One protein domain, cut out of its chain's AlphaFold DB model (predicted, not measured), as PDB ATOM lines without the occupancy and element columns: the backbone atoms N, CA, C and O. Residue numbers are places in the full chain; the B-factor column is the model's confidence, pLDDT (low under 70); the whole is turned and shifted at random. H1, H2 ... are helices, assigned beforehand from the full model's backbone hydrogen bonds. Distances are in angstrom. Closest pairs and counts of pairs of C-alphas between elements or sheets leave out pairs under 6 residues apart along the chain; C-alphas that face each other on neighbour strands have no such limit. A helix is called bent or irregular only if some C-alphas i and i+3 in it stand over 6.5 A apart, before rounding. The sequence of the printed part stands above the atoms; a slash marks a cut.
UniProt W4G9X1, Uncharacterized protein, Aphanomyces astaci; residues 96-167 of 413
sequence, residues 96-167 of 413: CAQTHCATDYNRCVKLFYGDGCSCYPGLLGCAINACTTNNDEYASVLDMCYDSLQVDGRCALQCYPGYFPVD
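AT A GLANCE: This is residues 96 to 167 of the 413 residues of an uncharacterized protein of Aphanomyces astaci (UniProt W4G9X1). What is the shape? Three helices lie side by side, each folding back on the one before, H2 in the middle; a tail without named elements, residues 149 to 167, folds back past H2. How large? The printed part has 72 residues with helices H1, H2, H3 and no named strand: all helix, compact, radius of gyration of the C-alphas 11.4 A, spans 33 by 27 by 16 A.

HOW THE PARTS SIT: How do helices meet? H1, residues 96 to 111, and H2, residues 117 to 130, form a helical hairpin and touch, closest C-alphas Ala 97 and Ala 127, 5.6 A, at a shallow tilt of 27 degrees, opposite ways. H2 and H3, residues 135 to 148, form another and touch, closest C-alphas Ala 127 and Tyr 138, 5.4 A, at a shallow tilt of 8 degrees, opposite ways. And backbones? Every O i to N i+4 pair is within hydrogen-bond range in H3, 9 of 12 in H1, 7 of 10 in H2.

IN THESE COORDINATES: Where are the ends? H1 begins at C-alpha 96 (-5.346, -40.893, 55.874) and spans 23.5 A from first to last C-alpha, H2 20.5 A; H3, 20.4 A, ends at C-alpha 148 (7.055, -28.163, 44.039). Which are irregular? H1, with C-alphas 100 and 103 7.5 A apart, and H2, with C-alphas 118 and 121 7.1 A apart.

THE WHOLE: Any cut? The printed part has no cut, and both links between helices are tight. Where is confidence low? Residues 132 to 135, 150, 152 and 167 have pLDDT under 70.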
ATOM      1  N   CYS A  96      -4.266 -40.533  56.787       81.94
ATOM      2  CA  CYS A  96      -5.346 -40.893  55.874       81.94
ATOM      3  C   CYS A  96      -4.850 -40.976  54.425       81.94
ATOM      4  O   CYS A  96      -5.070 -41.998  53.770       81.94
ATOM      5  N   ALA A  97      -4.121 -39.968  53.936       77.06
ATOM      6  CA  ALA A  97      -3.542 -40.005  52.592       77.06
ATOM      7  C   ALA A  97      -2.581 -41.195  52.419       77.06
ATOM      8  O   ALA A  97      -2.600 -41.868  51.384       77.06
ATOM      9  N   GLN A  98      -1.794 -41.517  53.449       78.50
ATOM     10  CA  GLN A  98      -0.932 -42.696  53.445       78.50
ATOM     11  C   GLN A  98      -1.723 -44.005  53.353       78.50
ATOM     12  O   GLN A  98      -1.373 -44.878  52.562       78.50
ATOM     13  N   THR A  99      -2.802 -44.137  54.120       80.94
ATOM     14  CA  THR A  99      -3.609 -45.365  54.150       80.94
ATOM     15  C   THR A  99      -4.376 -45.580  52.845       80.94
ATOM     16  O   THR A  99      -4.453 -46.705  52.361       80.94
ATOM     17  N   HIS A 100      -4.930 -44.515  52.260       81.75
ATOM     18  CA  HIS A 100      -5.875 -44.635  51.147       81.75
ATOM     19  C   HIS A 100      -5.287 -44.318  49.768       81.75
ATOM     20  O   HIS A 100      -5.808 -44.809  48.772       81.75
ATOM     21  N   CYS A 101      -4.223 -43.514  49.680       81.31
ATOM     22  CA  CYS A 101      -3.738 -42.981  48.399       81.31
ATOM     23  C   CYS A 101      -2.333 -43.464  48.012       81.31
ATOM     24  O   CYS A 101      -1.937 -43.328  46.852       81.31
ATOM     25  N   ALA A 102      -1.568 -44.032  48.952       79.94
ATOM     26  CA  ALA A 102      -0.171 -44.406  48.728       79.94
ATOM     27  C   ALA A 102       0.011 -45.444  47.614       79.94
ATOM     28  O   ALA A 102       0.936 -45.330  46.809       79.94
ATOM     29  N   THR A 103      -0.846 -46.464  47.561       80.31
ATOM     30  CA  THR A 103      -0.734 -47.556  46.582       80.31
ATOM     31  C   THR A 103      -0.877 -47.040  45.152       80.31
ATOM     32  O   THR A 103      -0.001 -47.287  44.318       80.31
ATOM     33  N   ASP A 104      -1.930 -46.268  44.881       78.94
ATOM     34  CA  ASP A 104      -2.194 -45.712  43.553       78.94
ATOM     35  C   ASP A 104      -1.167 -44.655  43.157       78.94
ATOM     36  O   ASP A 104      -0.681 -44.651  42.022       78.94
ATOM     37  N   TYR A 105      -0.752 -43.817  44.109       82.12
ATOM     38  CA  TYR A 105       0.321 -42.861  43.879       82.12
ATOM     39  C   TYR A 105       1.620 -43.569  43.469       82.12
ATOM     40  O   TYR A 105       2.199 -43.253  42.431       82.12
ATOM     41  N   ASN A 106       2.047 -44.588  44.220       81.44
ATOM     42  CA  ASN A 106       3.256 -45.352  43.912       81.44
ATOM     43  C   ASN A 106       3.154 -46.106  42.579       81.44
ATOM     44  O   ASN A 106       4.154 -46.253  41.873       81.44
ATOM     45  N   ARG A 107       1.962 -46.590  42.211       79.56
ATOM     46  CA  ARG A 107       1.720 -47.187  40.891       79.56
ATOM     47  C   ARG A 107       1.876 -46.144  39.782       79.56
ATOM     48  O   ARG A 107       2.561 -46.425  38.804       79.56
ATOM     49  N   CYS A 108       1.318 -44.948  39.955       83.75
ATOM     50  CA  CYS A 108       1.465 -43.852  39.001       83.75
ATOM     51  C   CYS A 108       2.931 -43.412  38.846       83.75
ATOM     52  O   CYS A 108       3.430 -43.325  37.729       83.75
ATOM     53  N   VAL A 109       3.666 -43.234  39.947       82.25
ATOM     54  CA  VAL A 109       5.095 -42.868  39.921       82.25
ATOM     55  C   VAL A 109       5.930 -43.874  39.125       82.25
ATOM     56  O   VAL A 109       6.841 -43.496  38.386       82.25
ATOM     57  N   LYS A 110       5.608 -45.170  39.223       80.94
ATOM     58  CA  LYS A 110       6.279 -46.218  38.438       80.94
ATOM     59  C   LYS A 110       6.047 -46.073  36.931       80.94
ATOM     60  O   LYS A 110       6.959 -46.397  36.175       80.94
ATOM     61  N   LEU A 111       4.889 -45.566  36.491       78.88
ATOM     62  CA  LEU A 111       4.618 -45.303  35.068       78.88
ATOM     63  C   LEU A 111       5.556 -44.236  34.485       78.88
ATOM     64  O   LEU A 111       5.876 -44.281  33.299       78.88
ATOM     65  N   PHE A 112       6.032 -43.316  35.325       81.81
ATOM     66  CA  PHE A 112       6.911 -42.209  34.948       81.81
ATOM     67  C   PHE A 112       8.333 -42.369  35.507       81.81
ATOM     68  O   PHE A 112       9.019 -41.386  35.781       81.81
ATOM     69  N   TYR A 113       8.797 -43.613  35.674       78.81
ATOM     70  CA  TYR A 113      10.174 -43.943  36.070       78.81
ATOM     71  C   TYR A 113      10.651 -43.281  37.375       78.81
ATOM     72  O   TYR A 113      11.843 -43.019  37.534       78.81
ATOM     73  N   GLY A 114       9.746 -43.027  38.322       76.38
ATOM     74  CA  GLY A 114      10.084 -42.390  39.597       76.38
ATOM     75  C   GLY A 114       9.720 -40.908  39.696       76.38
ATOM     76  O   GLY A 114       9.857 -40.345  40.780       76.38
ATOM     77  N   ASP A 115       9.232 -40.279  38.622       79.19
ATOM     78  CA  ASP A 115       8.721 -38.905  38.669       79.19
ATOM     79  C   ASP A 115       7.225 -38.879  39.020       79.19
ATOM     80  O   ASP A 115       6.387 -39.490  38.358       79.19
ATOM     81  N   GLY A 116       6.876 -38.180  40.093       80.38
ATOM     82  CA  GLY A 116       5.521 -38.091  40.617       80.38
ATOM     83  C   GLY A 116       4.756 -36.840  40.211       80.38
ATOM     84  O   GLY A 116       3.591 -36.721  40.593       80.38
ATOM     85  N   CYS A 117       5.334 -35.914  39.440       84.06
ATOM     86  CA  CYS A 117       4.654 -34.652  39.140       84.06
ATOM     87  C   CYS A 117       3.316 -34.840  38.391       84.06
ATOM     88  O   CYS A 117       2.344 -34.142  38.679       84.06
ATOM     89  N   SER A 118       3.214 -35.835  37.499       85.94
ATOM     90  CA  SER A 118       1.963 -36.153  36.780       85.94
ATOM     91  C   SER A 118       0.930 -36.880  37.657       85.94
ATOM     92  O   SER A 118      -0.217 -37.052  37.256       85.94
ATOM     93  N   CYS A 119       1.320 -37.299  38.864       85.88
ATOM     94  CA  CYS A 119       0.485 -38.048  39.801       85.88
ATOM     95  C   CYS A 119      -0.191 -37.151  40.851       85.88
ATOM     96  O   CYS A 119      -1.104 -37.610  41.539       85.88
ATOM     97  N   TYR A 120       0.214 -35.878  40.969       84.25
ATOM     98  CA  TYR A 120      -0.357 -34.931  41.937       84.25
ATOM     99  C   TYR A 120      -1.870 -34.728  41.794       84.25
ATOM    100  O   TYR A 120      -2.546 -34.754  42.825       84.25
ATOM    101  N   PRO A 121      -2.447 -34.597  40.581       85.62
ATOM    102  CA  PRO A 121      -3.895 -34.485  40.449       85.62
ATOM    103  C   PRO A 121      -4.643 -35.676  41.050       85.62
ATOM    104  O   PRO A 121      -5.599 -35.488  41.800       85.62
ATOM    105  N   GLY A 122      -4.179 -36.900  40.779       82.94
ATOM    106  CA  GLY A 122      -4.751 -38.120  41.350       82.94
ATOM    107  C   GLY A 122      -4.627 -38.176  42.869       82.94
ATOM    108  O   GLY A 122      -5.586 -38.530  43.549       82.94
ATOM    109  N   LEU A 123      -3.490 -37.742  43.419       83.31
ATOM    110  CA  LEU A 123      -3.289 -37.685  44.864       83.31
ATOM    111  C   LEU A 123      -4.228 -36.677  45.536       83.31
ATOM    112  O   LEU A 123      -4.867 -37.009  46.531       83.31
ATOM    113  N   LEU A 124      -4.363 -35.476  44.969       83.38
ATOM    114  CA  LEU A 124      -5.303 -34.455  45.441       83.38
ATOM    115  C   LEU A 124      -6.755 -34.939  45.342       83.38
ATOM    116  O   LEU A 124      -7.547 -34.716  46.256       83.38
ATOM    117  N   GLY A 125      -7.094 -35.634  44.252       82.31
ATOM    118  CA  GLY A 125      -8.398 -36.265  44.052       82.31
ATOM    119  C   GLY A 125      -8.671 -37.413  45.023       82.31
ATOM    120  O   GLY A 125      -9.802 -37.583  45.469       82.31
ATOM    121  N   CYS A 126      -7.659 -38.182  45.403       81.31
ATOM    122  CA  CYS A 126      -7.799 -39.207  46.427       81.31
ATOM    123  C   CYS A 126      -7.968 -38.577  47.815       81.31
ATOM    124  O   CYS A 126      -8.943 -38.881  48.499       81.31
ATOM    125  N   ALA A 127      -7.104 -37.630  48.193       80.38
ATOM    126  CA  ALA A 127      -7.147 -36.966  49.494       80.38
ATOM    127  C   ALA A 127      -8.486 -36.252  49.743       80.38
ATOM    128  O   ALA A 127      -9.082 -36.423  50.804       80.38
ATOM    129  N   ILE A 128      -9.019 -35.519  48.755       80.31
ATOM    130  CA  ILE A 128     -10.309 -34.822  48.905       80.31
ATOM    131  C   ILE A 128     -11.493 -35.787  49.090       80.31
ATOM    132  O   ILE A 128     -12.480 -35.434  49.730       80.31
ATOM    133  N   ASN A 129     -11.409 -37.003  48.540       79.12
ATOM    134  CA  ASN A 129     -12.496 -37.982  48.583       79.12
ATOM    135  C   ASN A 129     -12.396 -38.930  49.783       79.12
ATOM    136  O   ASN A 129     -13.414 -39.246  50.395       79.12
ATOM    137  N   ALA A 130     -11.191 -39.398  50.104       78.56
ATOM    138  CA  ALA A 130     -10.950 -40.386  51.150       78.56
ATOM    139  C   ALA A 130     -10.736 -39.741  52.530       78.56
ATOM    140  O   ALA A 130     -11.102 -40.337  53.537       78.56
ATOM    141  N   CYS A 131     -10.218 -38.507  52.590       77.19
ATOM    142  CA  CYS A 131      -9.798 -37.849  53.834       77.19
ATOM    143  C   CYS A 131     -10.705 -36.689  54.257       77.19
ATOM    144  O   CYS A 131     -10.256 -35.710  54.849       77.19
ATOM    145  N   THR A 132     -12.007 -36.811  53.990       68.50
ATOM    146  CA  THR A 132     -13.021 -35.769  54.261       68.50
ATOM    147  C   THR A 132     -13.130 -35.355  55.732       68.50
ATOM    148  O   THR A 132     -13.542 -34.235  56.031       68.50
ATOM    149  N   THR A 133     -12.754 -36.231  56.666       66.38
ATOM    150  CA  THR A 133     -12.745 -35.936  58.106       66.38
ATOM    151  C   THR A 133     -11.559 -35.074  58.536       66.38
ATOM    152  O   THR A 133     -11.653 -34.397  59.557       66.38
ATOM    153  N   ASN A 134     -10.482 -35.046  57.744       64.12
ATOM    154  CA  ASN A 134      -9.237 -34.339  58.035       64.12
ATOM    155  C   ASN A 134      -8.889 -33.391  56.873       64.12
ATOM    156  O   ASN A 134      -7.931 -33.618  56.133       64.12
ATOM    157  N   ASN A 135      -9.659 -32.311  56.706       66.38
ATOM    158  CA  ASN A 135      -9.444 -31.320  55.635       66.38
ATOM    159  C   ASN A 135      -8.017 -30.726  55.607       66.38
ATOM    160  O   ASN A 135      -7.561 -30.281  54.552       66.38
ATOM    161  N   ASP A 136      -7.303 -30.761  56.734       71.62
ATOM    162  CA  ASP A 136      -5.907 -30.326  56.848       71.62
ATOM    163  C   ASP A 136      -4.945 -31.193  56.009       71.62
ATOM    164  O   ASP A 136      -3.920 -30.697  55.537       71.62
ATOM    165  N   GLU A 137      -5.274 -32.469  55.762       73.94
ATOM    166  CA  GLU A 137      -4.444 -33.348  54.926       73.94
ATOM    167  C   GLU A 137      -4.513 -32.940  53.453       73.94
ATOM    168  O   GLU A 137      -3.481 -32.825  52.795       73.94
ATOM    169  N   TYR A 138      -5.711 -32.636  52.943       79.88
ATOM    170  CA  TYR A 138      -5.870 -32.108  51.587       79.88
ATOM    171  C   TYR A 138      -5.111 -30.787  51.405       79.88
ATOM    172  O   TYR A 138      -4.385 -30.630  50.424       79.88
ATOM    173  N   ALA A 139      -5.246 -29.857  52.361       80.81
ATOM    174  CA  ALA A 139      -4.542 -28.576  52.324       80.81
ATOM    175  C   ALA A 139      -3.017 -28.765  52.310       80.81
ATOM    176  O   ALA A 139      -2.332 -28.155  51.496       80.81
ATOM    177  N   SER A 140      -2.498 -29.684  53.124       78.94
ATOM    178  CA  SER A 140      -1.064 -29.984  53.164       78.94
ATOM    179  C   SER A 140      -0.549 -30.562  51.841       78.94
ATOM    180  O   SER A 140       0.504 -30.156  51.353       78.94
ATOM    181  N   VAL A 141      -1.288 -31.497  51.228       78.19
ATOM    182  CA  VAL A 141      -0.940 -32.059  49.907       78.19
ATOM    183  C   VAL A 141      -0.961 -30.983  48.823       78.19
ATOM    184  O   VAL A 141      -0.107 -30.977  47.934       78.19
ATOM    185  N   LEU A 142      -1.912 -30.055  48.906       83.12
ATOM    186  CA  LEU A 142      -2.005 -28.927  47.993       83.12
ATOM    187  C   LEU A 142      -0.825 -27.957  48.153       83.12
ATOM    188  O   LEU A 142      -0.232 -27.572  47.146       83.12
ATOM    189  N   ASP A 143      -0.440 -27.623  49.384       83.00
ATOM    190  CA  ASP A 143       0.720 -26.769  49.667       83.00
ATOM    191  C   ASP A 143       2.020 -27.399  49.147       83.00
ATOM    192  O   ASP A 143       2.792 -26.737  48.457       83.00
ATOM    193  N   MET A 144       2.213 -28.708  49.345       78.25
ATOM    194  CA  MET A 144       3.365 -29.433  48.788       78.25
ATOM    195  C   MET A 144       3.421 -29.383  47.257       78.25
ATOM    196  O   MET A 144       4.502 -29.298  46.667       78.25
ATOM    197  N   CYS A 145       2.260 -29.428  46.600       82.69
ATOM    198  CA  CYS A 145       2.195 -29.237  45.158       82.69
ATOM    199  C   CYS A 145       2.652 -27.823  44.774       82.69
ATOM    200  O   CYS A 145       3.471 -27.664  43.871       82.69
ATOM    201  N   TYR A 146       2.185 -26.790  45.478       83.44
ATOM    202  CA  TYR A 146       2.600 -25.415  45.207       83.44
ATOM    203  C   TYR A 146       4.089 -25.170  45.472       83.44
ATOM    204  O   TYR A 146       4.736 -24.504  44.663       83.44
ATOM    205  N   ASP A 147       4.656 -25.751  46.527       80.31
ATOM    206  CA  ASP A 147       6.094 -25.683  46.811       80.31
ATOM    207  C   ASP A 147       6.920 -26.338  45.694       80.31
ATOM    208  O   ASP A 147       7.963 -25.826  45.278       80.31
ATOM    209  N   SER A 148       6.408 -27.434  45.132       76.94
ATOM    210  CA  SER A 148       7.055 -28.163  44.039       76.94
ATOM    211  C   SER A 148       6.994 -27.431  42.692       76.94
ATOM    212  O   SER A 148       7.757 -27.778  41.792       76.94
ATOM    213  N   LEU A 149       6.163 -26.387  42.534       75.19
ATOM    214  CA  LEU A 149       6.137 -25.572  41.304       75.19
ATOM    215  C   LEU A 149       7.463 -24.854  41.029       75.19
ATOM    216  O   LEU A 149       7.716 -24.462  39.891       75.19
ATOM    217  N   GLN A 150       8.289 -24.653  42.058       68.38
ATOM    218  CA  GLN A 150       9.597 -24.003  41.928       68.38
ATOM    219  C   GLN A 150      10.684 -24.955  41.403       68.38
ATOM    220  O   GLN A 150      11.779 -24.509  41.063       68.38
ATOM    221  N   VAL A 151      10.409 -26.262  41.336       70.69
ATOM    222  CA  VAL A 151      11.353 -27.267  40.842       70.69
ATOM    223  C   VAL A 151      11.196 -27.406  39.330       70.69
ATOM    224  O   VAL A 151      10.117 -27.730  38.832       70.69
ATOM    225  N   ASP A 152      12.283 -27.206  38.581       68.69
ATOM    226  CA  ASP A 152      12.273 -27.472  37.142       68.69
ATOM    227  C   ASP A 152      12.385 -28.982  36.867       68.69
ATOM    228  O   ASP A 152      13.474 -29.547  36.750       68.69
ATOM    229  N   GLY A 153      11.228 -29.646  36.853       71.62
ATOM    230  CA  GLY A 153      11.093 -31.089  36.640       71.62
ATOM    231  C   GLY A 153      10.735 -31.494  35.207       71.62
ATOM    232  O   GLY A 153      10.626 -30.669  34.295       71.62
ATOM    233  N   ARG A 154      10.512 -32.801  35.010       76.06
ATOM    234  CA  ARG A 154      10.192 -33.390  33.696       76.06
ATOM    235  C   ARG A 154       8.753 -33.174  33.241       76.06
ATOM    236  O   ARG A 154       8.472 -33.378  32.064       76.06
ATOM    237  N   CYS A 155       7.841 -32.760  34.118       81.56
ATOM    238  CA  CYS A 155       6.458 -32.502  33.731       81.56
ATOM    239  C   CYS A 155       5.918 -31.149  34.196       81.56
ATOM    240  O   CYS A 155       6.441 -30.509  35.108       81.56
ATOM    241  N   ALA A 156       4.849 -30.708  33.537       82.94
ATOM    242  CA  ALA A 156       4.064 -29.559  33.947       82.94
ATOM    243  C   ALA A 156       3.189 -29.953  35.143       82.94
ATOM    244  O   ALA A 156       2.171 -30.629  34.981       82.94
ATOM    245  N   LEU A 157       3.606 -29.538  36.338       81.88
ATOM    246  CA  LEU A 157       2.911 -29.829  37.585       81.88
ATOM    247  C   LEU A 157       1.501 -29.211  37.600       81.88
ATOM    248  O   LEU A 157       1.294 -28.075  37.167       81.88
ATOM    249  N   GLN A 158       0.529 -29.964  38.113       84.12
ATOM    250  CA  GLN A 158      -0.880 -29.576  38.168       84.12
ATOM    251  C   GLN A 158      -1.415 -29.719  39.597       84.12
ATOM    252  O   GLN A 158      -1.598 -30.826  40.096       84.12
ATOM    253  N   CYS A 159      -1.692 -28.585  40.243       85.56
ATOM    254  CA  CYS A 159      -2.166 -28.526  41.629       85.56
ATOM    255  C   CYS A 159      -3.685 -28.366  41.700       85.56
ATOM    256  O   CYS A 159      -4.201 -27.382  42.226       85.56
ATOM    257  N   TYR A 160      -4.409 -29.317  41.112       83.25
ATOM    258  CA  TYR A 160      -5.863 -29.405  41.219       83.25
ATOM    259  C   TYR A 160      -6.310 -30.871  41.321       83.25
ATOM    260  O   TYR A 160      -5.661 -31.735  40.732       83.25
ATOM    261  N   PRO A 161      -7.409 -31.175  42.035       81.31
ATOM    262  CA  PRO A 161      -7.912 -32.542  42.156       81.31
ATOM    263  C   PRO A 161      -8.274 -33.167  40.804       81.31
ATOM    264  O   PRO A 161      -8.943 -32.544  39.978       81.31
ATOM    265  N   GLY A 162      -7.882 -34.422  40.603       80.06
ATOM    266  CA  GLY A 162      -8.117 -35.191  39.384       80.06
ATOM    267  C   GLY A 162      -7.995 -36.700  39.612       80.06
ATOM    268  O   GLY A 162      -8.170 -37.185  40.727       80.06
ATOM    269  N   TYR A 163      -7.708 -37.445  38.546       82.62
ATOM    270  CA  TYR A 163      -7.516 -38.898  38.589       82.62
ATOM    271  C   TYR A 163      -6.040 -39.256  38.418       82.62
ATOM    272  O   TYR A 163      -5.282 -38.501  37.805       82.62
ATOM    273  N   PHE A 164      -5.635 -40.421  38.924       81.94
ATOM    274  CA  PHE A 164      -4.330 -40.980  38.586       81.94
ATOM    275  C   PHE A 164      -4.317 -41.398  37.110       81.94
ATOM    276  O   PHE A 164      -5.241 -42.086  36.672       81.94
ATOM    277  N   PRO A 165      -3.293 -41.015  36.331       80.00
ATOM    278  CA  PRO A 165      -3.061 -41.607  35.023       80.00
ATOM    279  C   PRO A 165      -2.849 -43.119  35.143       80.00
ATOM    280  O   PRO A 165      -2.108 -43.580  36.013       80.00
ATOM    281  N   VAL A 166      -3.460 -43.882  34.240       72.25
ATOM    282  CA  VAL A 166      -3.223 -45.324  34.097       72.25
ATOM    283  C   VAL A 166      -2.766 -45.620  32.677       72.25
ATOM    284  O   VAL A 166      -3.135 -44.916  31.733       72.25
ATOM    285  N   ASP A 167      -1.961 -46.667  32.514       62.66
ATOM    286  CA  ASP A 167      -1.649 -47.186  31.188       62.66
ATOM    287  C   ASP A 167      -2.837 -48.006  30.675       62.66
ATOM    288  O   ASP A 167      -3.027 -49.158  31.056       62.66
TER     289      ASP A 167